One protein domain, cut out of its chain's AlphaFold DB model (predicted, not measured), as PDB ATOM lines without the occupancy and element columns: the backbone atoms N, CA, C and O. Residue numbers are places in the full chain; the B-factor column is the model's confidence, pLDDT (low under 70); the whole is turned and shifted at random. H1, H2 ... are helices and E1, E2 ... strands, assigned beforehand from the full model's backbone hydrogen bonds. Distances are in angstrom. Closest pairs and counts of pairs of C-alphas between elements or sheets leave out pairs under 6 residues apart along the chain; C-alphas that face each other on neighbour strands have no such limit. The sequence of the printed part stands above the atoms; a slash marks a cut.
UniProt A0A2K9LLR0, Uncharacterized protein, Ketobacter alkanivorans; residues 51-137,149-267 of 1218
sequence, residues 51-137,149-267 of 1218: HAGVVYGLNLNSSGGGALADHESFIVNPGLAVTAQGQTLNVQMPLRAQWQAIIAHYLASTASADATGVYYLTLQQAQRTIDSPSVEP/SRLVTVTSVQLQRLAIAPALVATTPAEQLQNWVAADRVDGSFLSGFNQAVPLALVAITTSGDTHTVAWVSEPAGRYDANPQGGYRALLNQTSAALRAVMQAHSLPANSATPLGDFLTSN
ATOM      1  N   HIS A  51     305.839 265.419 274.745       87.19
ATOM      2  CA  HIS A  51     304.871 265.870 273.748       87.19
ATOM      3  C   HIS A  51     305.490 266.920 272.813       87.19
ATOM      4  O   HIS A  51     306.261 267.774 273.248       87.19
ATOM      5  N   ALA A  52     305.125 266.872 271.530       88.81
ATOM      6  CA  ALA A  52     305.527 267.875 270.550       88.81
ATOM      7  C   ALA A  52     304.754 269.187 270.745       88.81
ATOM      8  O   ALA A  52     303.567 269.163 271.072       88.81
ATOM      9  N   GLY A  53     305.416 270.321 270.514       91.38
ATOM     10  CA  GLY A  53     304.850 271.658 270.697       91.38
ATOM     11  C   GLY A  53     305.846 272.656 271.288       91.38
ATOM     12  O   GLY A  53     307.032 272.363 271.451       91.38
ATOM     13  N   VAL A  54     305.365 273.851 271.623       92.94
ATOM     14  CA  VAL A  54     306.150 274.904 272.284       92.94
ATOM     15  C   VAL A  54     306.294 274.609 273.778       92.94
ATOM     16  O   VAL A  54     305.307 274.352 274.461       92.94
ATOM     17  N   VAL A  55     307.518 274.660 274.307       91.12
ATOM     18  CA  VAL A  55     307.796 274.469 275.742       91.12
ATOM     19  C   VAL A  55     307.671 275.798 276.487       91.12
ATOM     20  O   VAL A  55     307.005 275.871 277.515       91.12
ATOM     21  N   TYR A  56     308.295 276.859 275.964       92.25
ATOM     22  CA  TYR A  56     308.161 278.230 276.466       92.25
ATOM     23  C   TYR A  56     308.589 279.253 275.402       92.25
ATOM     24  O   TYR A  56     309.353 278.933 274.488       92.25
ATOM     25  N   GLY A  57     308.148 280.506 275.551       91.69
ATOM     26  CA  GLY A  57     308.493 281.592 274.629       91.69
ATOM     27  C   GLY A  57     307.852 281.413 273.249       91.69
ATOM     28  O   GLY A  57     306.739 280.898 273.155       91.69
ATOM     29  N   LEU A  58     308.550 281.838 272.189       92.00
ATOM     30  CA  LEU A  58     308.111 281.751 270.782       92.00
ATOM     31  C   LEU A  58     306.794 282.484 270.438       92.00
ATOM     32  O   LEU A  58     306.197 282.217 269.399       92.00
ATOM     33  N   ASN A  59     306.349 283.424 271.279       92.06
ATOM     34  CA  ASN A  59     305.195 284.289 270.994       92.06
ATOM     35  C   ASN A  59     305.533 285.298 269.883       92.06
ATOM     36  O   ASN A  59     306.677 285.761 269.800       92.06
ATOM     37  N   LEU A  60     304.532 285.701 269.110       91.75
ATOM     38  CA  LEU A  60     304.579 286.707 268.058       91.75
ATOM     39  C   LEU A  60     304.209 288.091 268.611       91.75
ATOM     40  O   LEU A  60     303.098 288.302 269.088       91.75
ATOM     41  N   ASN A  61     305.112 289.060 268.475       89.50
ATOM     42  CA  ASN A  61     304.861 290.468 268.801       89.50
ATOM     43  C   ASN A  61     305.059 291.358 267.563       89.50
ATOM     44  O   ASN A  61     305.882 291.052 266.700       89.50
ATOM     45  N   SER A  62     304.379 292.502 267.507       86.06
ATOM     46  CA  SER A  62     304.717 293.614 266.607       86.06
ATOM     47  C   SER A  62     305.490 294.709 267.358       86.06
ATOM     48  O   SER A  62     305.653 294.665 268.577       86.06
ATOM     49  N   SER A  63     306.003 295.704 266.628       72.31
ATOM     50  CA  SER A  63     306.720 296.856 267.197       72.31
ATOM     51  C   SER A  63     305.821 298.057 267.533       72.31
ATOM     52  O   SER A  63     306.336 299.154 267.740       72.31
ATOM     53  N   GLY A  64     304.496 297.887 267.549       69.75
ATOM     54  CA  GLY A  64     303.519 298.952 267.795       69.75
ATOM     55  C   GLY A  64     302.212 298.414 268.382       69.75
ATOM     56  O   GLY A  64     302.074 297.213 268.589       69.75
ATOM     57  N   GLY A  65     301.259 299.302 268.670       66.50
ATOM     58  CA  GLY A  65     299.904 298.910 269.069       66.50
ATOM     59  C   GLY A  65     299.008 298.685 267.848       66.50
ATOM     60  O   GLY A  65     299.041 299.491 266.921       66.50
ATOM     61  N   GLY A  66     298.217 297.612 267.864       73.19
ATOM     62  CA  GLY A  66     297.364 297.171 266.755       73.19
ATOM     63  C   GLY A  66     297.160 295.654 266.791       73.19
ATOM     64  O   GLY A  66     297.660 294.989 267.706       73.19
ATOM     65  N   ALA A  67     296.447 295.091 265.815       79.94
ATOM     66  CA  ALA A  67     296.457 293.648 265.596       79.94
ATOM     67  C   ALA A  67     297.720 293.243 264.816       79.94
ATOM     68  O   ALA A  67     298.249 294.005 264.009       79.94
ATOM     69  N   LEU A  68     298.207 292.011 265.004       84.38
ATOM     70  CA  LEU A  68     299.442 291.543 264.352       84.38
ATOM     71  C   LEU A  68     299.357 291.529 262.805       84.38
ATOM     72  O   LEU A  68     300.385 291.562 262.128       84.38
ATOM     73  N   ALA A  69     298.138 291.486 262.257       85.31
ATOM     74  CA  ALA A  69     297.864 291.560 260.823       85.31
ATOM     75  C   ALA A  69     298.033 292.978 260.237       85.31
ATOM     76  O   ALA A  69     298.358 293.104 259.059       85.31
ATOM     77  N   ASP A  70     297.882 294.031 261.052       84.75
ATOM     78  CA  ASP A  70     297.933 295.435 260.610       84.75
ATOM     79  C   ASP A  70     299.371 295.934 260.361       84.75
ATOM     80  O   ASP A  70     299.588 297.028 259.839       84.75
ATOM     81  N   HIS A  71     300.376 295.155 260.774       86.06
ATOM     82  CA  HIS A  71     301.789 295.520 260.720       86.06
ATOM     83  C   HIS A  71     302.531 294.755 259.619       86.06
ATOM     84  O   HIS A  71     302.407 293.541 259.514       86.06
ATOM     85  N   GLU A  72     303.409 295.429 258.869       85.50
ATOM     86  CA  GLU A  72     304.216 294.810 257.797       85.50
ATOM     87  C   GLU A  72     305.175 293.703 258.281       85.50
ATOM     88  O   GLU A  72     305.574 292.823 257.509       85.50
ATOM     89  N   SER A  73     305.581 293.755 259.555       89.06
ATOM     90  CA  SER A  73     306.555 292.839 260.149       89.06
ATOM     91  C   SER A  73     306.194 292.435 261.576       89.06
ATOM     92  O   SER A  73     305.574 293.195 262.322       89.06
ATOM     93  N   PHE A  74     306.633 291.236 261.954       92.00
ATOM     94  CA  PHE A  74     306.455 290.656 263.279       92.00
ATOM     95  C   PHE A  74     307.770 290.069 263.810       92.00
ATOM     96  O   PHE A  74     308.756 289.887 263.086       92.00
ATOM     97  N   ILE A  75     307.781 289.794 265.110       92.12
ATOM     98  CA  ILE A  75     308.920 289.303 265.879       92.12
ATOM     99  C   ILE A  75     308.509 288.010 266.576       92.12
ATOM    100  O   ILE A  75     307.608 288.034 267.410       92.12
ATOM    101  N   VAL A  76     309.201 286.906 266.298       92.75
ATOM    102  CA  VAL A  76     309.134 285.700 267.137       92.75
ATOM    103  C   VAL A  76     310.080 285.899 268.319       92.75
ATOM    104  O   VAL A  76     311.290 286.061 268.137       92.75
ATOM    105  N   ASN A  77     309.537 285.908 269.533       93.44
ATOM    106  CA  ASN A  77     310.328 286.037 270.755       93.44
ATOM    107  C   ASN A  77     311.208 284.796 270.997       93.44
ATOM    108  O   ASN A  77     310.818 283.694 270.604       93.44
ATOM    109  N   PRO A  78     312.355 284.931 271.693       93.62
ATOM    110  CA  PRO A  78     313.172 283.789 272.089       93.62
ATOM    111  C   PRO A  78     312.381 282.705 272.836       93.62
ATOM    112  O   PRO A  78     311.436 283.003 273.573       93.62
ATOM    113  N   GLY A  79     312.758 281.441 272.651       93.19
ATOM    114  CA  GLY A  79     312.033 280.308 273.223       93.19
ATOM    115  C   GLY A  79     312.474 278.945 272.696       93.19
ATOM    116  O   GLY A  79     313.381 278.839 271.866       93.19
ATOM    117  N   LEU A  80     311.813 277.904 273.199       91.50
ATOM    118  CA  LEU A  80     312.134 276.498 272.953       91.50
ATOM    119  C   LEU A  80     310.868 275.713 272.590       91.50
ATOM    120  O   LEU A  80     309.828 275.865 273.234       91.50
ATOM    121  N   ALA A  81     310.979 274.820 271.611       91.56
ATOM    122  CA  ALA A  81     309.949 273.860 271.229       91.56
ATOM    123  C   ALA A  81     310.542 272.464 270.973       91.56
ATOM    124  O   ALA A  81     311.747 272.315 270.752       91.56
ATOM    125  N   VAL A  82     309.688 271.441 270.984       90.19
ATOM    126  CA  VAL A  82     310.023 270.050 270.645       90.19
ATOM    127  C   VAL A  82     309.235 269.641 269.402       90.19
ATOM    128  O   VAL A  82     308.013 269.788 269.360       90.19
ATOM    129  N   THR A  83     309.922 269.140 268.378       88.81
ATOM    130  CA  THR A  83     309.294 268.652 267.139       88.81
ATOM    131  C   THR A  83     308.683 267.266 267.335       88.81
ATOM    132  O   THR A  83     309.084 266.512 268.223       88.81
ATOM    133  N   ALA A  84     307.769 266.863 266.448       84.00
ATOM    134  CA  ALA A  84     307.196 265.514 266.476       84.00
ATOM    135  C   ALA A  84     308.221 264.385 266.237       84.00
ATOM    136  O   ALA A  84     307.958 263.233 266.574       84.00
ATOM    137  N   GLN A  85     309.406 264.700 265.701       83.50
ATOM    138  CA  GLN A  85     310.513 263.747 265.565       83.50
ATOM    139  C   GLN A  85     311.354 263.594 266.852       83.50
ATOM    140  O   GLN A  85     312.223 262.719 266.910       83.50
ATOM    141  N   GLY A  86     311.090 264.401 267.889       80.50
ATOM    142  CA  GLY A  86     311.851 264.422 269.143       80.50
ATOM    143  C   GLY A  86     313.135 265.253 269.065       80.50
ATOM    144  O   GLY A  86     314.115 264.911 269.722       80.50
ATOM    145  N   GLN A  87     313.156 266.310 268.246       83.50
ATOM    146  CA  GLN A  87     314.269 267.266 268.142       83.50
ATOM    147  C   GLN A  87     313.904 268.593 268.821       83.50
ATOM    148  O   GLN A  87     312.727 268.950 268.887       83.50
ATOM    149  N   THR A  88     314.892 269.348 269.306       85.62
ATOM    150  CA  THR A  88     314.666 270.687 269.880       85.62
ATOM    151  C   THR A  88     314.756 271.781 268.822       85.62
ATOM    152  O   THR A  88     315.773 271.876 268.139       85.62
ATOM    153  N   LEU A  89     313.762 272.666 268.765       87.50
ATOM    154  CA  LEU A  89     313.838 273.951 268.066       87.50
ATOM    155  C   LEU A  89     314.110 275.055 269.085       87.50
ATOM    156  O   LEU A  89     313.321 275.240 270.010       87.50
ATOM    157  N   ASN A  90     315.200 275.802 268.914       86.75
ATOM    158  CA  ASN A  90     315.583 276.895 269.808       86.75
ATOM    159  C   ASN A  90     315.747 278.203 269.021       86.75
ATOM    160  O   ASN A  90     316.414 278.238 267.985       86.75
ATOM    161  N   VAL A  91     315.160 279.282 269.535       88.75
ATOM    162  CA  VAL A  91     315.362 280.656 269.065       88.75
ATOM    163  C   VAL A  91     315.981 281.434 270.219       88.75
ATOM    164  O   VAL A  91     315.304 281.735 271.198       88.75
ATOM    165  N   GLN A  92     317.273 281.751 270.122       85.25
ATOM    166  CA  GLN A  92     317.996 282.475 271.178       85.25
ATOM    167  C   GLN A  92     317.871 284.000 271.051       85.25
ATOM    168  O   GLN A  92     317.861 284.709 272.055       85.25
ATOM    169  N   MET A  93     317.761 284.511 269.822       85.81
ATOM    170  CA  MET A  93     317.603 285.936 269.519       85.81
ATOM    171  C   MET A  93     316.274 286.164 268.789       85.81
ATOM    172  O   MET A  93     315.886 285.305 267.997       85.81
ATOM    173  N   PRO A  94     315.572 287.288 269.026       89.00
ATOM    174  CA  PRO A  94     314.259 287.542 268.436       89.00
ATOM    175  C   PRO A  94     314.312 287.544 266.901       89.00
ATOM    176  O   PRO A  94     315.015 288.357 266.295       89.00
ATOM    177  N   LEU A  95     313.546 286.651 266.274       89.88
ATOM    178  CA  LEU A  95     313.519 286.473 264.823       89.88
ATOM    179  C   LEU A  95     312.514 287.448 264.202       89.88
ATOM    180  O   LEU A  95     311.307 287.312 264.394       89.88
ATOM    181  N   ARG A  96     313.014 288.439 263.457       90.69
ATOM    182  CA  ARG A  96     312.199 289.393 262.688       90.69
ATOM    183  C   ARG A  96     311.842 288.813 261.324       90.69
ATOM    184  O   ARG A  96     312.731 288.349 260.615       90.69
ATOM    185  N   ALA A  97     310.574 288.905 260.937       89.69
ATOM    186  CA  ALA A  97     310.099 288.510 259.615       89.69
ATOM    187  C   ALA A  97     309.040 289.488 259.076       89.69
ATOM    188  O   ALA A  97     308.357 290.166 259.841       89.69
ATOM    189  N   GLN A  98     308.919 289.569 257.750       91.56
ATOM    190  CA  GLN A  98     307.942 290.403 257.040       91.56
ATOM    191  C   GLN A  98     306.894 289.515 256.373       91.56
ATOM    192  O   GLN A  98     307.266 288.543 255.713       91.56
ATOM    193  N   TRP A  99     305.607 289.857 256.481       91.12
ATOM    194  CA  TRP A  99     304.532 289.029 255.914       91.12
ATOM    195  C   TRP A  99     304.705 288.814 254.409       91.12
ATOM    196  O   TRP A  99     304.708 287.671 253.950       91.12
ATOM    197  N   GLN A 100     304.961 289.886 253.655       90.19
ATOM    198  CA  GLN A 100     305.113 289.817 252.200       90.19
ATOM    199  C   GLN A 100     306.275 288.912 251.760       90.19
ATOM    200  O   GLN A 100     306.154 288.197 250.768       90.19
ATOM    201  N   ALA A 101     307.376 288.883 252.518       90.44
ATOM    202  CA  ALA A 101     308.520 288.021 252.225       90.44
ATOM    203  C   ALA A 101     308.190 286.531 252.429       90.44
ATOM    204  O   ALA A 101     308.604 285.695 251.625       90.44
ATOM    205  N   ILE A 102     307.411 286.191 253.463       92.25
ATOM    206  CA  ILE A 102     306.979 284.807 253.712       92.25
ATOM    207  C   ILE A 102     305.944 284.367 252.665       92.25
ATOM    208  O   ILE A 102     306.034 283.251 252.156       92.25
ATOM    209  N   ILE A 103     305.002 285.242 252.291       91.38
ATOM    210  CA  ILE A 103     304.003 284.960 251.244       91.38
ATOM    211  C   ILE A 103     304.693 284.739 249.891       91.38
ATOM    212  O   ILE A 103     304.439 283.729 249.234       91.38
ATOM    213  N   ALA A 104     305.622 285.617 249.503       90.19
ATOM    214  CA  ALA A 104     306.405 285.457 248.277       90.19
ATOM    215  C   ALA A 104     307.236 284.161 248.283       90.19
ATOM    216  O   ALA A 104     307.291 283.460 247.272       90.19
ATOM    217  N   HIS A 105     307.834 283.796 249.425       89.25
ATOM    218  CA  HIS A 105     308.552 282.528 249.566       89.25
ATOM    219  C   HIS A 105     307.625 281.315 249.396       89.25
ATOM    220  O   HIS A 105     307.972 280.380 248.672       89.25
ATOM    221  N   TYR A 106     306.431 281.347 249.996       90.69
ATOM    222  CA  TYR A 106     305.424 280.297 249.844       90.69
ATOM    223  C   TYR A 106     304.988 280.130 248.377       90.69
ATOM    224  O   TYR A 106     305.047 279.015 247.850       90.69
ATOM    225  N   LEU A 107     304.626 281.222 247.694       90.56
ATOM    226  CA  LEU A 107     304.203 281.206 246.285       90.56
ATOM    227  C   LEU A 107     305.305 280.661 245.366       90.56
ATOM    228  O   LEU A 107     305.043 279.778 244.548       90.56
ATOM    229  N   ALA A 108     306.553 281.100 245.566       88.62
ATOM    230  CA  ALA A 108     307.710 280.590 244.831       88.62
ATOM    231  C   ALA A 108     307.964 279.093 245.092       88.62
ATOM    232  O   ALA A 108     308.240 278.345 244.157       88.62
ATOM    233  N   SER A 109     307.838 278.635 246.343       85.50
ATOM    234  CA  SER A 109     308.066 277.227 246.717       85.50
ATOM    235  C   SER A 109     306.987 276.263 246.208       85.50
ATOM    236  O   SER A 109     307.270 275.087 245.986       85.50
ATOM    237  N   THR A 110     305.759 276.753 246.009       85.19
ATOM    238  CA  THR A 110     304.598 275.952 245.580       85.19
ATOM    239  C   THR A 110     304.205 276.160 244.117       85.19
ATOM    240  O   THR A 110     303.268 275.515 243.649       85.19
ATOM    241  N   ALA A 111     304.910 277.040 243.395       84.81
ATOM    242  CA  ALA A 111     304.604 277.451 242.022       84.81
ATOM    243  C   ALA A 111     303.134 277.891 241.828       84.81
ATOM    244  O   ALA A 111     302.511 277.603 240.805       84.81
ATOM    245  N   SER A 112     302.573 278.577 242.829       83.19
ATOM    246  CA  SER A 112     301.190 279.063 242.822       83.19
ATOM    247  C   SER A 112     301.124 280.578 242.627       83.19
ATOM    248  O   SER A 112     302.046 281.293 243.011       83.19
ATOM    249  N   ALA A 113     300.020 281.061 242.052       82.06
ATOM    250  CA  ALA A 113     299.745 282.487 241.848       82.06
ATOM    251  C   ALA A 113     298.694 283.058 242.822       82.06
ATOM    252  O   ALA A 113     298.520 284.270 242.881       82.06
ATOM    253  N   ASP A 114     297.993 282.211 243.588       85.25
ATOM    254  CA  ASP A 114     296.998 282.654 244.571       85.25
ATOM    255  C   ASP A 114     297.364 282.174 245.979       85.25
ATOM    256  O   ASP A 114     297.440 280.974 246.257       85.25
ATOM    257  N   ALA A 115     297.558 283.136 246.882       86.25
ATOM    258  CA  ALA A 115     297.818 282.886 248.291       86.25
ATOM    259  C   ALA A 115     296.534 282.689 249.122       86.25
ATOM    260  O   ALA A 115     296.641 282.376 250.308       86.25
ATOM    261  N   THR A 116     295.330 282.848 248.555       90.19
ATOM    262  CA  THR A 116     294.078 282.840 249.330       90.19
ATOM    263  C   THR A 116     293.872 281.513 250.059       90.19
ATOM    264  O   THR A 116     293.858 280.427 249.466       90.19
ATOM    265  N   GLY A 117     293.708 281.579 251.376       91.75
ATOM    266  CA  GLY A 117     293.575 280.392 252.210       91.75
ATOM    267  C   GLY A 117     293.956 280.628 253.664       91.75
ATOM    268  O   GLY A 117     294.183 281.753 254.103       91.75
ATOM    269  N   VAL A 118     294.036 279.523 254.398       93.38
ATOM    270  CA  VAL A 118     294.383 279.492 255.819       93.38
ATOM    271  C   VAL A 118     295.613 278.617 256.000       93.38
ATOM    272  O   VAL A 118     295.748 277.581 255.345       93.38
ATOM    273  N   TYR A 119     296.516 279.046 256.870       94.00
ATOM    274  CA  TYR A 119     297.856 278.502 257.012       94.00
ATOM    275  C   TYR A 119     298.212 278.349 258.487       94.00
ATOM    276  O   TYR A 119     297.852 279.192 259.310       94.00
ATOM    277  N   TYR A 120     298.991 277.322 258.811       93.81
ATOM    278  CA  TYR A 120     299.823 277.369 260.008       93.81
ATOM    279  C   TYR A 120     301.081 278.178 259.704       93.81
ATOM    280  O   TYR A 120     301.785 277.898 258.730       93.81
ATOM    281  N   LEU A 121     301.373 279.154 260.559       94.50
ATOM    282  CA  LEU A 121     302.680 279.784 260.638       94.50
ATOM    283  C   LEU A 121     303.594 278.847 261.425       94.50
ATOM    284  O   LEU A 121     303.380 278.636 262.620       94.50
ATOM    285  N   THR A 122     304.578 278.256 260.762       93.62
ATOM    286  CA  THR A 122     305.445 277.232 261.346       93.62
ATOM    287  C   THR A 122     306.863 277.751 261.518       93.62
ATOM    288  O   THR A 122     307.396 278.472 260.675       93.62
ATOM    289  N   LEU A 123     307.491 277.370 262.626       92.88
ATOM    290  CA  LEU A 123     308.912 277.572 262.867       92.88
ATOM    291  C   LEU A 123     309.648 276.295 262.468       92.88
ATOM    292  O   LEU A 123     309.403 275.256 263.075       92.88
ATOM    293  N   GLN A 124     310.537 276.364 261.478       89.44
ATOM    294  CA  GLN A 124     311.354 275.234 261.027       89.44
ATOM    295  C   GLN A 124     312.840 275.573 261.144       89.44
ATOM    296  O   GLN A 124     313.277 276.654 260.743       89.44
ATOM    297  N   GLN A 125     313.629 274.617 261.624       82.88
ATOM    298  CA  GLN A 125     315.087 274.671 261.584       82.88
ATOM    299  C   GLN A 125     315.602 273.776 260.452       82.88
ATOM    300  O   GLN A 125     315.202 272.621 260.339       82.88
ATOM    301  N   ALA A 126     316.467 274.321 259.598       79.69
ATOM    302  CA  ALA A 126     317.043 273.625 258.450       79.69
ATOM    303  C   ALA A 126     318.551 273.888 258.371       79.69
ATOM    304  O   ALA A 126     319.014 274.990 258.665       79.69
ATOM    305  N   GLN A 127     319.329 272.897 257.941       76.31
ATOM    306  CA  GLN A 127     320.738 273.109 257.611       76.31
ATOM    307  C   GLN A 127     320.832 273.839 256.266       76.31
ATOM    308  O   GLN A 127     320.242 273.405 255.275       76.31
ATOM    309  N   ARG A 128     321.561 274.956 256.225       70.50
ATOM    310  CA  ARG A 128     321.920 275.656 254.987       70.50
ATOM    311  C   ARG A 128     323.429 275.838 254.930       70.50
ATOM    312  O   ARG A 128     324.051 276.205 255.923       70.50
ATOM    313  N   THR A 129     324.000 275.621 253.754       67.50
ATOM    314  CA  THR A 129     325.367 276.031 253.451       67.50
ATOM    315  C   THR A 129     325.389 277.538 253.217       67.50
ATOM    316  O   THR A 129     324.818 278.046 252.250       67.50
ATOM    317  N   ILE A 130     326.023 278.268 254.130       63.53
ATOM    318  CA  ILE A 130     326.391 279.666 253.903       63.53
ATOM    319  C   ILE A 130     327.666 279.656 253.055       63.53
ATOM    320  O   ILE A 130     328.553 278.833 253.280       63.53
ATOM    321  N   ASP A 131     327.722 280.543 252.062       60.69
ATOM    322  CA  ASP A 131     328.828 280.651 251.103       60.69
ATOM    323  C   ASP A 131     329.069 279.363 250.285       60.69
ATOM    324  O   ASP A 131     330.195 278.968 249.997       60.69
ATOM    325  N   SER A 132     327.973 278.704 249.881       58.41
ATOM    326  CA  SER A 132     327.993 277.631 248.877       58.41
ATOM    327  C   SER A 132     328.624 278.121 247.560       58.41
ATOM    328  O   SER A 132     328.266 279.210 247.109       58.41
ATOM    329  N   PRO A 133     329.455 277.316 246.861       57.44
ATOM    330  CA  PRO A 133     330.124 277.712 245.611       57.44
ATOM    331  C   PRO A 133     329.176 278.029 244.435       57.44
ATOM    332  O   PRO A 133     329.626 278.432 243.367       57.44
ATOM    333  N   SER A 134     327.868 277.831 244.616       54.84
ATOM    334  CA  SER A 134     326.793 278.132 243.666       54.84
ATOM    335  C   SER A 134     326.014 279.424 243.960       54.84
ATOM    336  O   SER A 134     325.064 279.724 243.239       54.84
ATOM    337  N   VAL A 135     326.352 280.164 245.023       54.34
ATOM    338  CA  VAL A 135     325.617 281.361 245.469       54.34
ATOM    339  C   VAL A 135     326.445 282.613 245.190       54.34
ATOM    340  O   VAL A 135     327.598 282.697 245.605       54.34
ATOM    341  N   GLU A 136     325.856 283.607 244.517       52.75
ATOM    342  CA  GLU A 136     326.518 284.901 244.322       52.75
ATOM    343  C   GLU A 136     326.756 285.591 245.681       52.75
ATOM    344  O   GLU A 136     325.808 285.769 246.455       52.75
ATOM    345  N   PRO A 137     328.002 285.980 246.012       53.38
ATOM    346  CA  PRO A 137     328.333 286.518 247.324       53.38
ATOM    347  C   PRO A 137     327.681 287.885 247.552       53.38
ATOM    348  O   PRO A 137     328.017 288.891 246.921       53.38
ATOM    349  N   SER A 149     333.112 277.398 253.181       60.72
ATOM    350  CA  SER A 149     331.672 277.145 253.108       60.72
ATOM    351  C   SER A 149     331.222 276.498 254.416       60.72
ATOM    352  O   SER A 149     331.756 275.454 254.781       60.72
ATOM    353  N   ARG A 150     330.247 277.081 255.118       64.06
ATOM    354  CA  ARG A 150     329.843 276.609 256.456       64.06
ATOM    355  C   ARG A 150     328.443 276.030 256.444       64.06
ATOM    356  O   ARG A 150     327.494 276.716 256.058       64.06
ATOM    357  N   LEU A 151     328.293 274.807 256.946       64.62
ATOM    358  CA  LEU A 151     326.992 274.281 257.344       64.62
ATOM    359  C   LEU A 151     326.510 275.021 258.597       64.62
ATOM    360  O   LEU A 151     327.099 274.922 259.670       64.62
ATOM    361  N   VAL A 152     325.432 275.790 258.457       70.19
ATOM    362  CA  VAL A 152     324.811 276.528 259.562       70.19
ATOM    363  C   VAL A 152     323.353 276.119 259.683       70.19
ATOM    364  O   VAL A 152     322.605 276.079 258.702       70.19
ATOM    365  N   THR A 153     322.920 275.827 260.905       73.56
ATOM    366  CA  THR A 153     321.516 275.546 261.191       73.56
ATOM    367  C   THR A 153     320.737 276.856 261.275       73.56
ATOM    368  O   THR A 153     320.905 277.639 262.209       73.56
ATOM    369  N   VAL A 154     319.878 277.101 260.289       79.88
ATOM    370  CA  VAL A 154     319.070 278.317 260.159       79.88
ATOM    371  C   VAL A 154     317.641 278.025 260.601       79.88
ATOM    372  O   VAL A 154     316.964 277.175 260.021       79.88
ATOM    373  N   THR A 155     317.163 278.758 261.603       85.94
ATOM    374  CA  THR A 155     315.749 278.751 261.997       85.94
ATOM    375  C   THR A 155     314.990 279.799 261.184       85.94
ATOM    376  O   THR A 155     315.407 280.952 261.099       85.94
ATOM    377  N   SER A 156     313.882 279.399 260.563       88.62
ATOM    378  CA  SER A 156     313.081 280.215 259.646       88.62
ATOM    379  C   SER A 156     311.586 280.035 259.907       88.62
ATOM    380  O   SER A 156     311.167 279.017 260.460       88.62
ATOM    381  N   VAL A 157     310.784 281.025 259.507       92.00
ATOM    382  CA  VAL A 157     309.319 280.960 259.579       92.00
ATOM    383  C   VAL A 157     308.758 280.659 258.190       92.00
ATOM    384  O   VAL A 157     309.189 281.271 257.212       92.00
ATOM    385  N   GLN A 158     307.810 279.730 258.098       91.75
ATOM    386  CA  GLN A 158     307.175 279.306 256.848       91.75
ATOM    387  C   GLN A 158     305.649 279.215 256.993       91.75
ATOM    388  O   GLN A 158     305.111 279.197 258.101       91.75
ATOM    389  N   LEU A 159     304.947 279.177 255.859       92.38
ATOM    390  CA  LEU A 159     303.495 278.994 255.790       92.38
ATOM    391  C   LEU A 159     303.175 277.584 255.297       92.38
ATOM    392  O   LEU A 159     303.603 277.191 254.214       92.38
ATOM    393  N   GLN A 160     302.369 276.848 256.060       90.75
ATOM    394  CA  GLN A 160     301.874 275.526 255.678       90.75
ATOM    395  C   GLN A 160     300.356 275.572 255.485       90.75
ATOM    396  O   GLN A 160     299.609 275.775 256.444       90.75
ATOM    397  N   ARG A 161     299.900 275.419 254.235       90.75
ATOM    398  CA  ARG A 161     298.488 275.590 253.846       90.75
ATOM    399  C   ARG A 161     297.594 274.487 254.409       90.75
ATOM    400  O   ARG A 161     297.947 273.310 254.379       90.75
ATOM    401  N   LEU A 162     296.403 274.875 254.851       90.19
ATOM    402  CA  LEU A 162     295.320 273.972 255.224       90.19
ATOM    403  C   LEU A 162     294.382 273.705 254.047       90.19
ATOM    404  O   LEU A 162     294.150 274.570 253.203       90.19
ATOM    405  N   ALA A 163     293.799 272.507 254.023       87.44
ATOM    406  CA  ALA A 163     292.817 272.079 253.027       87.44
ATOM    407  C   ALA A 163     291.427 272.705 253.281       87.44
ATOM    408  O   ALA A 163     290.441 272.003 253.492       87.44
ATOM    409  N   ILE A 164     291.361 274.039 253.289       87.81
ATOM    410  CA  ILE A 164     290.142 274.835 253.479       87.81
ATOM    411  C   ILE A 164     289.823 275.550 252.167       87.81
ATOM    412  O   ILE A 164     290.711 276.117 251.527       87.81
ATOM    413  N   ALA A 165     288.556 275.520 251.752       86.81
ATOM    414  CA  ALA A 165     288.118 276.162 250.517       86.81
ATOM    415  C   ALA A 165     288.331 277.692 250.589       86.81
ATOM    416  O   ALA A 165     287.814 278.312 251.522       86.81
ATOM    417  N   PRO A 166     289.012 278.329 249.610       84.75
ATOM    418  CA  PRO A 166     289.297 279.770 249.633       84.75
ATOM    419  C   PRO A 166     288.060 280.656 249.827       84.75
ATOM    420  O   PRO A 166     288.125 281.660 250.528       84.75
ATOM    421  N   ALA A 167     286.909 280.244 249.282       85.44
ATOM    422  CA  ALA A 167     285.641 280.958 249.430       85.44
ATOM    423  C   ALA A 167     285.199 281.136 250.897       85.44
ATOM    424  O   ALA A 167     284.610 282.163 251.224       85.44
ATOM    425  N   LEU A 168     285.503 280.179 251.785       85.88
ATOM    426  CA  LEU A 168     285.129 280.255 253.204       85.88
ATOM    427  C   LEU A 168     285.899 281.350 253.951       85.88
ATOM    428  O   LEU A 168     285.364 281.919 254.896       85.88
ATOM    429  N   VAL A 169     287.116 281.681 253.510       84.69
ATOM    430  CA  VAL A 169     287.969 282.705 254.141       84.69
ATOM    431  C   VAL A 169     287.374 284.109 253.994       84.69
ATOM    432  O   VAL A 169     287.579 284.950 254.860       84.69
ATOM    433  N   ALA A 170     286.617 284.350 252.918       82.12
ATOM    434  CA  ALA A 170     285.968 285.633 252.648       82.12
ATOM    435  C   ALA A 170     284.532 285.733 253.200       82.12
ATOM    436  O   ALA A 170     284.043 286.839 253.408       82.12
ATOM    437  N   THR A 171     283.841 284.605 253.408       86.19
ATOM    438  CA  THR A 171     282.421 284.581 253.818       86.19
ATOM    439  C   THR A 171     282.190 284.235 255.285       86.19
ATOM    440  O   THR A 171     281.125 284.548 255.812       86.19
ATOM    441  N   THR A 172     283.149 283.583 255.946       87.81
ATOM    442  CA  THR A 172     283.003 283.086 257.323       87.81
ATOM    443  C   THR A 172     283.720 284.020 258.305       87.81
ATOM    444  O   THR A 172     284.879 284.363 258.053       87.81
ATOM    445  N   PRO A 173     283.104 284.408 259.440       90.56
ATOM    446  CA  PRO A 173     283.782 285.155 260.497       90.56
ATOM    447  C   PRO A 173     285.084 284.487 260.958       90.56
ATOM    448  O   PRO A 173     285.159 283.263 261.109       90.56
ATOM    449  N   ALA A 174     286.107 285.302 261.233       89.25
ATOM    450  CA  ALA A 174     287.436 284.821 261.613       89.25
ATOM    451  C   ALA A 174     287.406 283.901 262.848       89.25
ATOM    452  O   ALA A 174     288.061 282.859 262.855       89.25
ATOM    453  N   GLU A 175     286.617 284.252 263.869       89.44
ATOM    454  CA  GLU A 175     286.498 283.478 265.112       89.44
ATOM    455  C   GLU A 175     285.873 282.094 264.886       89.44
ATOM    456  O   GLU A 175     286.374 281.104 265.422       89.44
ATOM    457  N   GLN A 176     284.849 282.003 264.030       91.75
ATOM    458  CA  GLN A 176     284.187 280.744 263.675       91.75
ATOM    459  C   GLN A 176     285.142 279.803 262.940       91.75
ATOM    460  O   GLN A 176     285.242 278.619 263.265       91.75
ATOM    461  N   LEU A 177     285.902 280.339 261.977       92.19
ATOM    462  CA  LEU A 177     286.857 279.549 261.205       92.19
ATOM    463  C   LEU A 177     288.024 279.073 262.090       92.19
ATOM    464  O   LEU A 177     288.416 277.909 262.014       92.19
ATOM    465  N   GLN A 178     288.532 279.925 262.987       93.50
ATOM    466  CA  GLN A 178     289.530 279.538 263.997       93.50
ATOM    467  C   GLN A 178     289.017 278.432 264.929       93.50
ATOM    468  O   GLN A 178     289.730 277.459 265.179       93.50
ATOM    469  N   ASN A 179     287.785 278.568 265.424       94.81
ATOM    470  CA  ASN A 179     287.143 277.599 266.307       94.81
ATOM    471  C   ASN A 179     286.965 276.234 265.624       94.81
ATOM    472  O   ASN A 179     287.339 275.213 266.200       94.81
ATOM    473  N   TRP A 180     286.491 276.213 264.374       92.94
ATOM    474  CA  TRP A 180     286.372 274.983 263.587       92.94
ATOM    475  C   TRP A 180     287.729 274.305 263.354       92.94
ATOM    476  O   TRP A 180     287.855 273.103 263.589       92.94
ATOM    477  N   VAL A 181     288.763 275.052 262.955       92.81
ATOM    478  CA  VAL A 181     290.098 274.482 262.684       92.81
ATOM    479  C   VAL A 181     290.747 273.902 263.941       92.81
ATOM    480  O   VAL A 181     291.372 272.840 263.857       92.81
ATOM    481  N   ALA A 182     290.572 274.559 265.092       93.00
ATOM    482  CA  ALA A 182     291.021 274.046 266.383       93.00
ATOM    483  C   ALA A 182     290.228 272.794 266.803       93.00
ATOM    484  O   ALA A 182     290.830 271.811 267.235       93.00
ATOM    485  N   ALA A 183     288.900 272.792 266.620       92.19
ATOM    486  CA  ALA A 183     288.018 271.664 266.934       92.19
ATOM    487  C   ALA A 183     288.300 270.411 266.081       92.19
ATOM    488  O   ALA A 183     288.271 269.295 266.600       92.19
ATOM    489  N   ASP A 184     288.623 270.595 264.800       90.81
ATOM    490  CA  ASP A 184     288.996 269.544 263.838       90.81
ATOM    491  C   ASP A 184     290.343 268.867 264.179       90.81
ATOM    492  O   ASP A 184     290.579 267.722 263.805       90.81
ATOM    493  N   ARG A 185     291.229 269.553 264.921       89.81
ATOM    494  CA  ARG A 185     292.620 269.132 265.213       89.81
ATOM    495  C   ARG A 185     292.929 268.950 266.704       89.81
ATOM    496  O   ARG A 185     294.095 268.985 267.108       89.81
ATOM    497  N   VAL A 186     291.907 268.753 267.543       89.94
ATOM    498  CA  VAL A 186     292.079 268.603 269.006       89.94
ATOM    499  C   VAL A 186     292.895 267.381 269.424       89.94
ATOM    500  O   VAL A 186     293.520 267.397 270.484       89.94
ATOM    501  N   ASP A 187     292.911 266.331 268.603       85.31
ATOM    502  CA  ASP A 187     293.655 265.097 268.867       85.31
ATOM    503  C   ASP A 187     295.183 265.292 268.790       85.31
ATOM    504  O   ASP A 187     295.940 264.473 269.311       85.31
ATOM    505  N   GLY A 188     295.642 266.378 268.157       83.44
ATOM    506  CA  GLY A 188     297.052 266.686 267.943       83.44
ATOM    507  C   GLY A 188     297.772 265.743 266.974       83.44
ATOM    508  O   GLY A 188     298.977 265.898 266.782       83.44
ATOM    509  N   SER A 189     297.084 264.786 266.336       84.62
ATOM    510  CA  SER A 189     297.727 263.758 265.498       84.62
ATOM    511  C   SER A 189     298.435 264.368 264.286       84.62
ATOM    512  O   SER A 189     299.542 263.956 263.923       84.62
ATOM    513  N   PHE A 190     297.841 265.424 263.727       87.50
ATOM    514  CA  PHE A 190     298.368 266.203 262.611       87.50
ATOM    515  C   PHE A 190     299.757 266.821 262.890       87.50
ATOM    516  O   PHE A 190     300.505 267.047 261.940       87.50
ATOM    517  N   LEU A 191     300.156 267.021 264.161       86.56
ATOM    518  CA  LEU A 191     301.494 267.514 264.532       86.56
ATOM    519  C   LEU A 191     302.617 266.587 264.036       86.56
ATOM    520  O   LEU A 191     303.708 267.057 263.716       86.56
ATOM    521  N   SER A 192     302.341 265.284 263.892       82.56
ATOM    522  CA  SER A 192     303.284 264.319 263.306       82.56
ATOM    523  C   SER A 192     303.687 264.654 261.863       82.56
ATOM    524  O   SER A 192     304.809 264.358 261.458       82.56
ATOM    525  N   GLY A 193     302.822 265.343 261.111       82.94
ATOM    526  CA  GLY A 193     303.070 265.751 259.727       82.94
ATOM    527  C   GLY A 193     304.027 266.936 259.556       82.94
ATOM    528  O   GLY A 193     304.443 267.206 258.433       82.94
ATOM    529  N   PHE A 194     304.403 267.642 260.631       83.25
ATOM    530  CA  PHE A 194     305.273 268.829 260.549       83.25
ATOM    531  C   PHE A 194     306.771 268.502 260.573       83.25
ATOM    532  O   PHE A 194     307.589 269.398 260.376       83.25
ATOM    533  N   ASN A 195     307.157 267.235 260.768       79.62
ATOM    534  CA  ASN A 195     308.548 266.767 260.765       79.62
ATOM    535  C   ASN A 195     309.484 267.564 261.701       79.62
ATOM    536  O   ASN A 195     309.578 267.253 262.888       79.62
ATOM    537  N   GLN A 196     310.179 268.567 261.158       83.31
ATOM    538  CA  GLN A 196     311.159 269.423 261.841       83.31
ATOM    539  C   GLN A 196     310.618 270.832 262.143       83.31
ATOM    540  O   GLN A 196     311.391 271.746 262.428       83.31
ATOM    541  N   ALA A 197     309.302 271.024 262.051       89.31
ATOM    542  CA  ALA A 197     308.638 272.291 262.305       89.31
ATOM    543  C   ALA A 197     307.633 272.204 263.465       89.31
ATOM    544  O   ALA A 197     307.131 271.127 263.794       89.31
ATOM    545  N   VAL A 198     307.331 273.350 264.080       92.31
ATOM    546  CA  VAL A 198     306.303 273.504 265.126       92.31
ATOM    547  C   VAL A 198     305.397 274.695 264.779       92.31
ATOM    548  O   VAL A 198     305.919 275.748 264.402       92.31
ATOM    549  N   PRO A 199     304.060 274.565 264.873       93.69
ATOM    550  CA  PRO A 199     303.138 275.665 264.598       93.69
ATOM    551  C   PRO A 199     303.137 276.705 265.734       93.69
ATOM    552  O   PRO A 199     303.063 276.359 266.915       93.69
ATOM    553  N   LEU A 200     303.220 277.983 265.358       92.94
ATOM    554  CA  LEU A 200     303.208 279.140 266.262       92.94
ATOM    555  C   LEU A 200     301.850 279.850 266.291       92.94
ATOM    556  O   LEU A 200     301.409 280.289 267.348       92.94
ATOM    557  N   ALA A 201     301.198 279.986 265.134       94.19
ATOM    558  CA  ALA A 201     299.920 280.677 264.986       94.19
ATOM    559  C   ALA A 201     299.162 280.205 263.739       94.19
ATOM    560  O   ALA A 201     299.731 279.572 262.847       94.19
ATOM    561  N   LEU A 202     297.877 280.545 263.672       94.69
ATOM    562  CA  LEU A 202     297.034 280.381 262.495       94.69
ATOM    563  C   LEU A 202     296.945 281.716 261.749       94.69
ATOM    564  O   LEU A 202     296.762 282.754 262.382       94.69
ATOM    565  N   VAL A 203     297.059 281.699 260.424       94.38
ATOM    566  CA  VAL A 203     297.081 282.901 259.575       94.38
ATOM    567  C   VAL A 203     296.104 282.720 258.421       94.38
ATOM    568  O   VAL A 203     296.148 281.696 257.738       94.38
ATOM    569  N   ALA A 204     295.255 283.713 258.167       94.00
ATOM    570  CA  ALA A 204     294.449 283.779 256.951       94.00
ATOM    571  C   ALA A 204     295.003 284.834 255.993       94.00
ATOM    572  O   ALA A 204     295.344 285.942 256.410       94.00
ATOM    573  N   ILE A 205     295.071 284.488 254.709       92.81
ATOM    574  CA  ILE A 205     295.532 285.374 253.638       92.81
ATOM    575  C   ILE A 205     294.407 285.525 252.617       92.81
ATOM    576  O   ILE A 205     293.769 284.542 252.229       92.81
ATOM    577  N   THR A 206     294.195 286.760 252.173       90.69
ATOM    578  CA  THR A 206     293.235 287.138 251.132       90.69
ATOM    579  C   THR A 206     293.955 287.833 249.984       90.69
ATOM    580  O   THR A 206     294.766 288.731 250.212       90.69
ATOM    581  N   THR A 207     293.649 287.435 248.751       86.56
ATOM    582  CA  THR A 207     294.172 288.072 247.536       86.56
ATOM    583  C   THR A 207     293.154 289.075 246.980       86.56
ATOM    584  O   THR A 207     291.981 288.741 246.808       86.56
ATOM    585  N   SER A 208     293.594 290.294 246.665       84.25
ATOM    586  CA  SER A 208     292.818 291.317 245.953       84.25
ATOM    587  C   SER A 208     293.632 291.838 244.766       84.25
ATOM    588  O   SER A 208     294.620 292.556 244.936       84.25
ATOM    589  N   GLY A 209     293.264 291.417 243.551       80.62
ATOM    590  CA  GLY A 209     294.119 291.592 242.372       80.62
ATOM    591  C   GLY A 209     295.466 290.888 242.570       80.62
ATOM    592  O   GLY A 209     295.497 289.759 243.046       80.62
ATOM    593  N   ASP A 210     296.568 291.580 242.283       79.06
ATOM    594  CA  ASP A 210     297.933 291.070 242.507       79.06
ATOM    595  C   ASP A 210     298.445 291.310 243.947       79.06
ATOM    596  O   ASP A 210     299.610 291.048 244.255       79.06
ATOM    597  N   THR A 211     297.609 291.846 244.848       84.56
ATOM    598  CA  THR A 211     297.999 292.119 246.241       84.56
ATOM    599  C   THR A 211     297.517 291.015 247.178       84.56
ATOM    600  O   THR A 211     296.331 290.693 247.222       84.56
ATOM    601  N   HIS A 212     298.439 290.439 247.949       88.81
ATOM    602  CA  HIS A 212     298.130 289.462 248.994       88.81
ATOM    603  C   HIS A 212     298.249 290.141 250.358       88.81
ATOM    604  O   HIS A 212     299.281 290.734 250.665       88.81
ATOM    605  N   THR A 213     297.212 290.047 251.185       89.06
ATOM    606  CA  THR A 213     297.175 290.658 252.520       89.06
ATOM    607  C   THR A 213     296.809 289.628 253.580       89.06
ATOM    608  O   THR A 213     296.072 288.674 253.323       89.06
ATOM    609  N   VAL A 214     297.344 289.802 254.789       90.75
ATOM    610  CA  VAL A 214     296.975 288.981 255.946       90.75
ATOM    611  C   VAL A 214     295.663 289.521 256.506       90.75
ATOM    612  O   VAL A 214     295.610 290.661 256.953       90.75
ATOM    613  N   ALA A 215     294.609 288.710 256.479       89.69
ATOM    614  CA  ALA A 215     293.291 289.104 256.974       89.69
ATOM    615  C   ALA A 215     293.214 289.048 258.508       89.69
ATOM    616  O   ALA A 215     292.546 289.870 259.127       89.69
ATOM    617  N   TRP A 216     293.883 288.067 259.121       91.44
ATOM    618  CA  TRP A 216     293.994 287.922 260.574       91.44
ATOM    619  C   TRP A 216     295.079 286.909 260.959       91.44
ATOM    620  O   TRP A 216     295.446 286.027 260.175       91.44
ATOM    621  N   VAL A 217     295.556 287.015 262.204       92.88
ATOM    622  CA  VAL A 217     296.492 286.073 262.836       92.88
ATOM    623  C   VAL A 217     295.964 285.689 264.215       92.88
ATOM    624  O   VAL A 217     295.536 286.554 264.974       92.88
ATOM    625  N   SER A 218     296.008 284.400 264.550       92.94
ATOM    626  CA  SER A 218     295.530 283.859 265.824       92.94
ATOM    627  C   SER A 218     296.545 282.885 266.416       92.94
ATOM    628  O   SER A 218     296.660 281.738 265.978       92.94
ATOM    629  N   GLU A 219     297.284 283.329 267.436       92.69
ATOM    630  CA  GLU A 219     298.068 282.414 268.274       92.69
ATOM    631  C   GLU A 219     297.177 281.421 269.038       92.69
ATOM    632  O   GLU A 219     297.480 280.230 268.986       92.69
ATOM    633  N   PRO A 220     296.063 281.825 269.696       91.62
ATOM    634  CA  PRO A 220     295.297 280.911 270.549       91.62
ATOM    635  C   PRO A 220     294.736 279.687 269.816       91.62
ATOM    636  O   PRO A 220     294.620 278.628 270.421       91.62
ATOM    637  N   ALA A 221     294.417 279.821 268.523       91.12
ATOM    638  CA  ALA A 221     293.943 278.726 267.673       91.12
ATOM    639  C   ALA A 221     295.068 277.933 266.981       91.12
ATOM    640  O   ALA A 221     294.830 276.835 266.481       91.12
ATOM    641  N   GLY A 222     296.273 278.506 266.888       89.94
ATOM    642  CA  GLY A 222     297.364 277.972 266.070       89.94
ATOM    643  C   GLY A 222     298.591 277.481 266.832       89.94
ATOM    644  O   GLY A 222     299.405 276.759 266.259       89.94
ATOM    645  N   ARG A 223     298.730 277.859 268.101       91.88
ATOM    646  CA  ARG A 223     299.833 277.481 268.984       91.88
ATOM    647  C   ARG A 223     299.503 276.192 269.729       91.88
ATOM    648  O   ARG A 223     298.485 276.107 270.411       91.88
ATOM    649  N   TYR A 224     300.405 275.219 269.660       92.88
ATOM    650  CA  TYR A 224     300.289 273.953 270.386       92.88
ATOM    651  C   TYR A 224     301.444 273.849 271.383       92.88
ATOM    652  O   TYR A 224     302.606 273.791 270.979       92.88
ATOM    653  N   ASP A 225     301.137 273.847 272.680       91.44
ATOM    654  CA  ASP A 225     302.148 273.703 273.731       91.44
ATOM    655  C   ASP A 225     302.554 272.228 273.916       91.44
ATOM    656  O   ASP A 225     301.740 271.321 273.727       91.44
ATOM    657  N   ALA A 226     303.793 271.988 274.359       89.62
ATOM    658  CA  ALA A 226     304.415 270.677 274.609       89.62
ATOM    659  C   ALA A 226     303.869 269.963 275.869       89.62
ATOM    660  O   ALA A 226     304.608 269.401 276.679       89.62
ATOM    661  N   ASN A 227     302.552 270.005 276.046       87.88
ATOM    662  CA  ASN A 227     301.807 269.476 277.179       87.88
ATOM    663  C   ASN A 227     300.980 268.245 276.773       87.88
ATOM    664  O   ASN A 227     300.623 268.098 275.597       87.88
ATOM    665  N   PRO A 228     300.592 267.378 277.730       82.19
ATOM    666  CA  PRO A 228     299.567 266.380 277.461       82.19
ATOM    667  C   PRO A 228     298.301 267.075 276.951       82.19
ATOM    668  O   PRO A 228     297.901 268.118 277.470       82.19
ATOM    669  N   GLN A 229     297.663 266.481 275.937       86.94
ATOM    670  CA  GLN A 229     296.389 266.961 275.385       86.94
ATOM    671  C   GLN A 229     296.476 268.377 274.763       86.94
ATOM    672  O   GLN A 229     295.482 269.104 274.723       86.94
ATOM    673  N   GLY A 230     297.652 268.767 274.245       86.62
ATOM    674  CA  GLY A 230     297.925 270.104 273.695       86.62
ATOM    675  C   GLY A 230     296.905 270.625 272.671       86.62
ATOM    676  O   GLY A 230     296.586 271.809 272.695       86.62
ATOM    677  N   GLY A 231     296.314 269.764 271.831       90.38
ATOM    678  CA  GLY A 231     295.267 270.175 270.883       90.38
ATOM    679  C   GLY A 231     293.926 270.533 271.534       90.38
ATOM    680  O   GLY A 231     293.304 271.525 271.156       90.38
ATOM    681  N   TYR A 232     293.509 269.813 272.578       92.62
ATOM    682  CA  TYR A 232     292.347 270.198 273.388       92.62
ATOM    683  C   TYR A 232     292.594 271.512 274.142       92.62
ATOM    684  O   TYR A 232     291.683 272.332 274.275       92.62
ATOM    685  N   ARG A 233     293.836 271.747 274.590       91.56
ATOM    686  CA  ARG A 233     294.253 273.021 275.196       91.56
ATOM    687  C   ARG A 233     294.266 274.172 274.182       91.56
ATOM    688  O   ARG A 233     293.837 275.259 274.544       91.56
ATOM    689  N   ALA A 234     294.637 273.944 272.919       92.44
ATOM    690  CA  ALA A 234     294.516 274.951 271.859       92.44
ATOM    691  C   ALA A 234     293.049 275.380 271.632       92.44
ATOM    692  O   ALA A 234     292.754 276.571 271.604       92.44
ATOM    693  N   LEU A 235     292.095 274.438 271.590       94.75
ATOM    694  CA  LEU A 235     290.665 274.783 271.511       94.75
ATOM    695  C   LEU A 235     290.171 275.554 272.753       94.75
ATOM    696  O   LEU A 235     289.391 276.501 272.623       94.75
ATOM    697  N   LEU A 236     290.630 275.195 273.958       93.44
ATOM    698  CA  LEU A 236     290.320 275.952 275.178       93.44
ATOM    699  C   LEU A 236     290.911 277.371 275.143       93.44
ATOM    700  O   LEU A 236     290.229 278.334 275.492       93.44
ATOM    701  N   ASN A 237     292.147 277.520 274.668       92.88
ATOM    702  CA  ASN A 237     292.796 278.818 274.512       92.88
ATOM    703  C   ASN A 237     292.034 279.690 273.500       92.88
ATOM    704  O   ASN A 237     291.687 280.823 273.837       92.88
ATOM    705  N   GLN A 238     291.697 279.152 272.321       94.31
ATOM    706  CA  GLN A 238     290.897 279.826 271.290       94.31
ATOM    707  C   GLN A 238     289.536 280.281 271.822       94.31
ATOM    708  O   GLN A 238     289.204 281.461 271.708       94.31
ATOM    709  N   THR A 239     288.774 279.386 272.451       94.00
ATOM    710  CA  THR A 239     287.451 279.737 272.994       94.00
ATOM    711  C   THR A 239     287.556 280.763 274.120       94.00
ATOM    712  O   THR A 239     286.815 281.742 274.113       94.00
ATOM    713  N   SER A 240     288.530 280.644 275.032       92.38
ATOM    714  CA  SER A 240     288.760 281.659 276.075       92.38
ATOM    715  C   SER A 240     289.159 283.032 275.512       92.38
ATOM    716  O   SER A 240     288.847 284.060 276.114       92.38
ATOM    717  N   ALA A 241     289.849 283.064 274.365       91.88
ATOM    718  CA  ALA A 241     290.235 284.293 273.686       91.88
ATOM    719  C   ALA A 241     289.030 284.968 273.018       91.88
ATOM    720  O   ALA A 241     288.826 286.155 273.257       91.88
ATOM    721  N   ALA A 242     288.202 284.213 272.287       91.62
ATOM    722  CA  ALA A 242     286.958 284.709 271.684       91.62
ATOM    723  C   ALA A 242     285.988 285.257 272.748       91.62
ATOM    724  O   ALA A 242     285.572 286.412 272.684       91.62
ATOM    725  N   LEU A 243     285.732 284.489 273.818       91.12
ATOM    726  CA  LEU A 243     284.903 284.925 274.953       91.12
ATOM    727  C   LEU A 243     285.399 286.255 275.555       91.12
ATOM    728  O   LEU A 243     284.599 287.139 275.865       91.12
ATOM    729  N   ARG A 244     286.720 286.422 275.702       90.12
ATOM    730  CA  ARG A 244     287.328 287.656 276.222       90.12
ATOM    731  C   ARG A 244     287.216 288.818 275.234       90.12
ATOM    732  O   ARG A 244     286.896 289.922 275.665       90.12
ATOM    733  N   ALA A 245     287.457 288.578 273.946       88.88
ATOM    734  CA  ALA A 245     287.384 289.591 272.893       88.88
ATOM    735  C   ALA A 245     285.959 290.145 272.744       88.88
ATOM    736  O   ALA A 245     285.766 291.358 272.750       88.88
ATOM    737  N   VAL A 246     284.950 289.271 272.731       90.00
ATOM    738  CA  VAL A 246     283.534 289.661 272.634       90.00
ATOM    739  C   VAL A 246     283.072 290.428 273.875       90.00
ATOM    740  O   VAL A 246     282.396 291.447 273.746       90.00
ATOM    741  N   MET A 247     283.489 290.021 275.081       89.00
ATOM    742  CA  MET A 247     283.196 290.784 276.303       89.00
ATOM    743  C   MET A 247     283.890 292.158 276.322       89.00
ATOM    744  O   MET A 247     283.291 293.137 276.769       89.00
ATOM    745  N   GLN A 248     285.117 292.265 275.799       88.88
ATOM    746  CA  GLN A 248     285.793 293.554 275.612       88.88
ATOM    747  C   GLN A 248     285.056 294.427 274.587       88.88
ATOM    748  O   GLN A 248     284.796 295.595 274.874       88.88
ATOM    749  N   ALA A 249     284.639 293.867 273.450       88.31
ATOM    750  CA  ALA A 249     283.852 294.573 272.442       88.31
ATOM    751  C   ALA A 249     282.505 295.068 272.996       88.31
ATOM    752  O   ALA A 249     282.117 296.202 272.729       88.31
ATOM    753  N   HIS A 250     281.820 294.268 273.820       87.44
ATOM    754  CA  HIS A 250     280.578 294.676 274.483       87.44
ATOM    755  C   HIS A 250     280.789 295.815 275.495       87.44
ATOM    756  O   HIS A 250     279.935 296.686 275.631       87.44
ATOM    757  N   SER A 251     281.945 295.851 276.173       86.25
ATOM    758  CA  SER A 251     282.283 296.916 277.133       86.25
ATOM    759  C   SER A 251     282.558 298.289 276.497       86.25
ATOM    760  O   SER A 251     282.667 299.286 277.211       86.25
ATOM    761  N   LEU A 252     282.663 298.367 275.163       89.50
ATOM    762  CA  LEU A 252     282.835 299.632 274.451       89.50
ATOM    763  C   LEU A 252     281.536 300.462 274.485       89.50
ATOM    764  O   LEU A 252     280.464 299.913 274.221       89.50
ATOM    765  N   PRO A 253     281.599 301.797 274.689       85.94
ATOM    766  CA  PRO A 253     280.406 302.649 274.792       85.94
ATOM    767  C   PRO A 253     279.437 302.572 273.603       85.94
ATOM    768  O   PRO A 253     278.245 302.800 273.765       85.94
ATOM    769  N   ALA A 254     279.930 302.239 272.406       85.81
ATOM    770  CA  ALA A 254     279.099 302.082 271.211       85.81
ATOM    771  C   ALA A 254     278.122 300.890 271.292       85.81
ATOM    772  O   ALA A 254     277.078 300.918 270.646       85.81
ATOM    773  N   ASN A 255     278.443 299.867 272.091       86.25
ATOM    774  CA  ASN A 255     277.699 298.606 272.166       86.25
ATOM    775  C   ASN A 255     276.848 298.475 273.444       86.25
ATOM    776  O   ASN A 255     276.002 297.581 273.528       86.25
ATOM    777  N   SER A 256     277.005 299.389 274.409       76.94
ATOM    778  CA  SER A 256     276.373 299.314 275.736       76.94
ATOM    779  C   SER A 256     274.843 299.442 275.739       76.94
ATOM    780  O   SER A 256     274.215 299.189 276.762       76.94
ATOM    781  N   ALA A 257     274.238 299.871 274.628       82.81
ATOM    782  CA  ALA A 257     272.785 299.990 274.481       82.81
ATOM    783  C   ALA A 257     272.098 298.680 274.043       82.81
ATOM    784  O   ALA A 257     270.876 298.576 274.133       82.81
ATOM    785  N   THR A 258     272.859 297.691 273.561       85.31
ATOM    786  CA  THR A 258     272.317 296.371 273.199       85.31
ATOM    787  C   THR A 258     272.317 295.445 274.418       85.31
ATOM    788  O   THR A 258     273.294 295.448 275.167       85.31
ATOM    789  N   PRO A 259     271.259 294.652 274.666       87.81
ATOM    790  CA  PRO A 259     271.275 293.683 275.754       87.81
ATOM    791  C   PRO A 259     272.281 292.565 275.449       87.81
ATOM    792  O   PRO A 259     272.431 292.132 274.306       87.81
ATOM    793  N   LEU A 260     272.963 292.076 276.489       86.06
ATOM    794  CA  LEU A 260     274.083 291.140 276.345       86.06
ATOM    795  C   LEU A 260     273.721 289.867 275.553       86.06
ATOM    796  O   LEU A 260     274.525 289.430 274.740       86.06
ATOM    797  N   GLY A 261     272.520 289.303 275.731       85.19
ATOM    798  CA  GLY A 261     272.069 288.122 274.976       85.19
ATOM    799  C   GLY A 261     272.106 288.329 273.458       85.19
ATOM    800  O   GLY A 261     272.800 287.594 272.756       85.19
ATOM    801  N   ASP A 262     271.450 289.385 272.972       86.75
ATOM    802  CA  ASP A 262     271.369 289.715 271.542       86.75
ATOM    803  C   ASP A 262     272.747 290.081 270.956       86.75
ATOM    804  O   ASP A 262     273.054 289.790 269.793       86.75
ATOM    805  N   PHE A 263     273.616 290.689 271.774       90.19
ATOM    806  CA  PHE A 263     274.997 290.981 271.392       90.19
ATOM    807  C   PHE A 263     275.827 289.697 271.232       90.19
ATOM    808  O   PHE A 263     276.560 289.563 270.249       90.19
ATOM    809  N   LEU A 264     275.698 288.733 272.150       88.69
ATOM    810  CA  LEU A 264     276.422 287.458 272.087       88.69
ATOM    811  C   LEU A 264     275.975 286.609 270.893       88.69
ATOM    812  O   LEU A 264     276.830 286.086 270.177       88.69
ATOM    813  N   THR A 265     274.670 286.509 270.620       85.31
ATOM    814  CA  THR A 265     274.160 285.762 269.453       85.31
ATOM    815  C   THR A 265     274.642 286.339 268.125       85.31
ATOM    816  O   THR A 265     274.830 285.588 267.171       85.31
ATOM    817  N   SER A 266     274.870 287.654 268.068       85.75
ATOM    818  CA  SER A 266     275.286 288.348 266.845       85.75
ATOM    819  C   SER A 266     276.795 288.320 266.588       85.75
ATOM    820  O   SER A 266     277.184 288.474 265.436       85.75
ATOM    821  N   ASN A 267     277.634 288.145 267.622       87.88
ATOM    822  CA  ASN A 267     279.090 288.350 267.517       87.88
ATOM    823  C   ASN A 267     279.962 287.161 267.959       87.88
ATOM    824  O   ASN A 267     281.111 287.089 267.538       87.88
TER     825      ASN A 267
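AT A GLANCE: This is residues 51 to 137 and 149 to 267 of the 1218 residues of an uncharacterized protein of Ketobacter alkanivorans (UniProt A0A2K9LLR0). A strongly twisted, curled wall of four antiparallel strands, E7 E6 E8 E9, wraps round helix H1 on one face and has H2 and H3 over the other, while the small sheet E1 E3 E4 crosses it, partly face to face, as a loose sandwich. The long axis has the paired ends of E6 and E7 as an arm at one end and H7 at the other; H6 packs on H3 and leads out to H7. The 206 printed residues hold seven named helices and nine named strands in the order E1 E2 E3 E4 E5 H1 E6 E7 H2 H3 H4 E8 E9 H5 H6 H7, with E2 and E5 as a third, antiparallel pair. The class is mixed, helices and strands; the whole is compact by its radius of gyration of the C-alphas, 18.4 A, yet elongated, spanning 67 by 44 by 32 A.

IN THESE COORDINATES: E1, residues 53 to 57, begins at C-alpha 53 (304.850, 271.658, 270.697). E2 is residues 73 to 76, E3 79 to 82, E4 88 to 91 and E5 95 to 98. H1, residues 99 to 110, is 16.7 A long. E6, residues 117 to 130, measures 32.9 A and bends by 67 degrees at residue 127; E7, residues 150 to 161, measures 31.5 A and bends by 53 degrees at residue 157. H2 is residues 166 to 171, H3 174 to 184 and H4 189 to 194. E8, residues 197 to 208, spans 29.7 A from C-alpha 197 (308.638, 272.291, 262.305) and bends by 77 degrees at residue 200. E9, residues 211 to 218, spans 21.4 A. H5 is residues 219 to 222, H6 residues 230 to 250 with 30.1 A, and H7 residues 260 to 267, ending at C-alpha 267 (279.090, 288.350, 267.517).

HOW THE PARTS SIT: In the largest sheet the neighbours E6 and E7 have N 124 and O 156 within hydrogen-bond range at 2.9 A, the neighbours E6 and E8 have N 121 and O 201 within hydrogen-bond range at 2.8 A, and the hairpin E8 and E9 has N 208 and O 211 within hydrogen-bond range at 2.8 A. This sheet curls round H1, where the C-alphas of Ile 102 and Gln 158 of E7 are the closest at 6.3 A. With H2 and H3 on the opposite face this makes three layers, helices on both faces of a sheet. H3 has a height over the sheet of 9.5 A. H4 only grazes the sheet with residues 191 to 194, and H5 stands at the sheet's level. H3 and H6 touch at a shallow tilt of 20 degrees, opposite ways, closest at the C-alphas of Ala 182 and Leu 235, 5.2 A. H6 touches H7 with residues 246 to 250 alone, closest at the C-alphas of Val 246 and Asn 267, 6.9 A. The sandwich, two sheets face to face, has strands at 87 degrees; N 55 and O 80 of E1 and E3 are 2.8 A apart, and N 81 and O 89 of the hairpin E3 and E4 2.9 A. E2 and E5 have N 74 and O 97 at 2.9 A. H1, H3, H6 and H7 have every O i to N i+4 pair within hydrogen-bond range; H2 has 1 of 2, H4 0 of 2 but 3 of 3 O i to N i+3 pairs, and H5 is too short for an O i to N i+4 pair.

THE WHOLE: The C-alphas of Pro 133 and Pro 259, the two farthest apart, are 68.0 A apart. Residues 138 to 148 are not printed, and C-alphas 137 and 149 are 11.5 A apart across this cut. The link E1 to E2 is long, 15 residues. The mean pLDDT of the printed part is 86.4; residues 64 to 65, 129 to 137 and 149 to 151 are under 70.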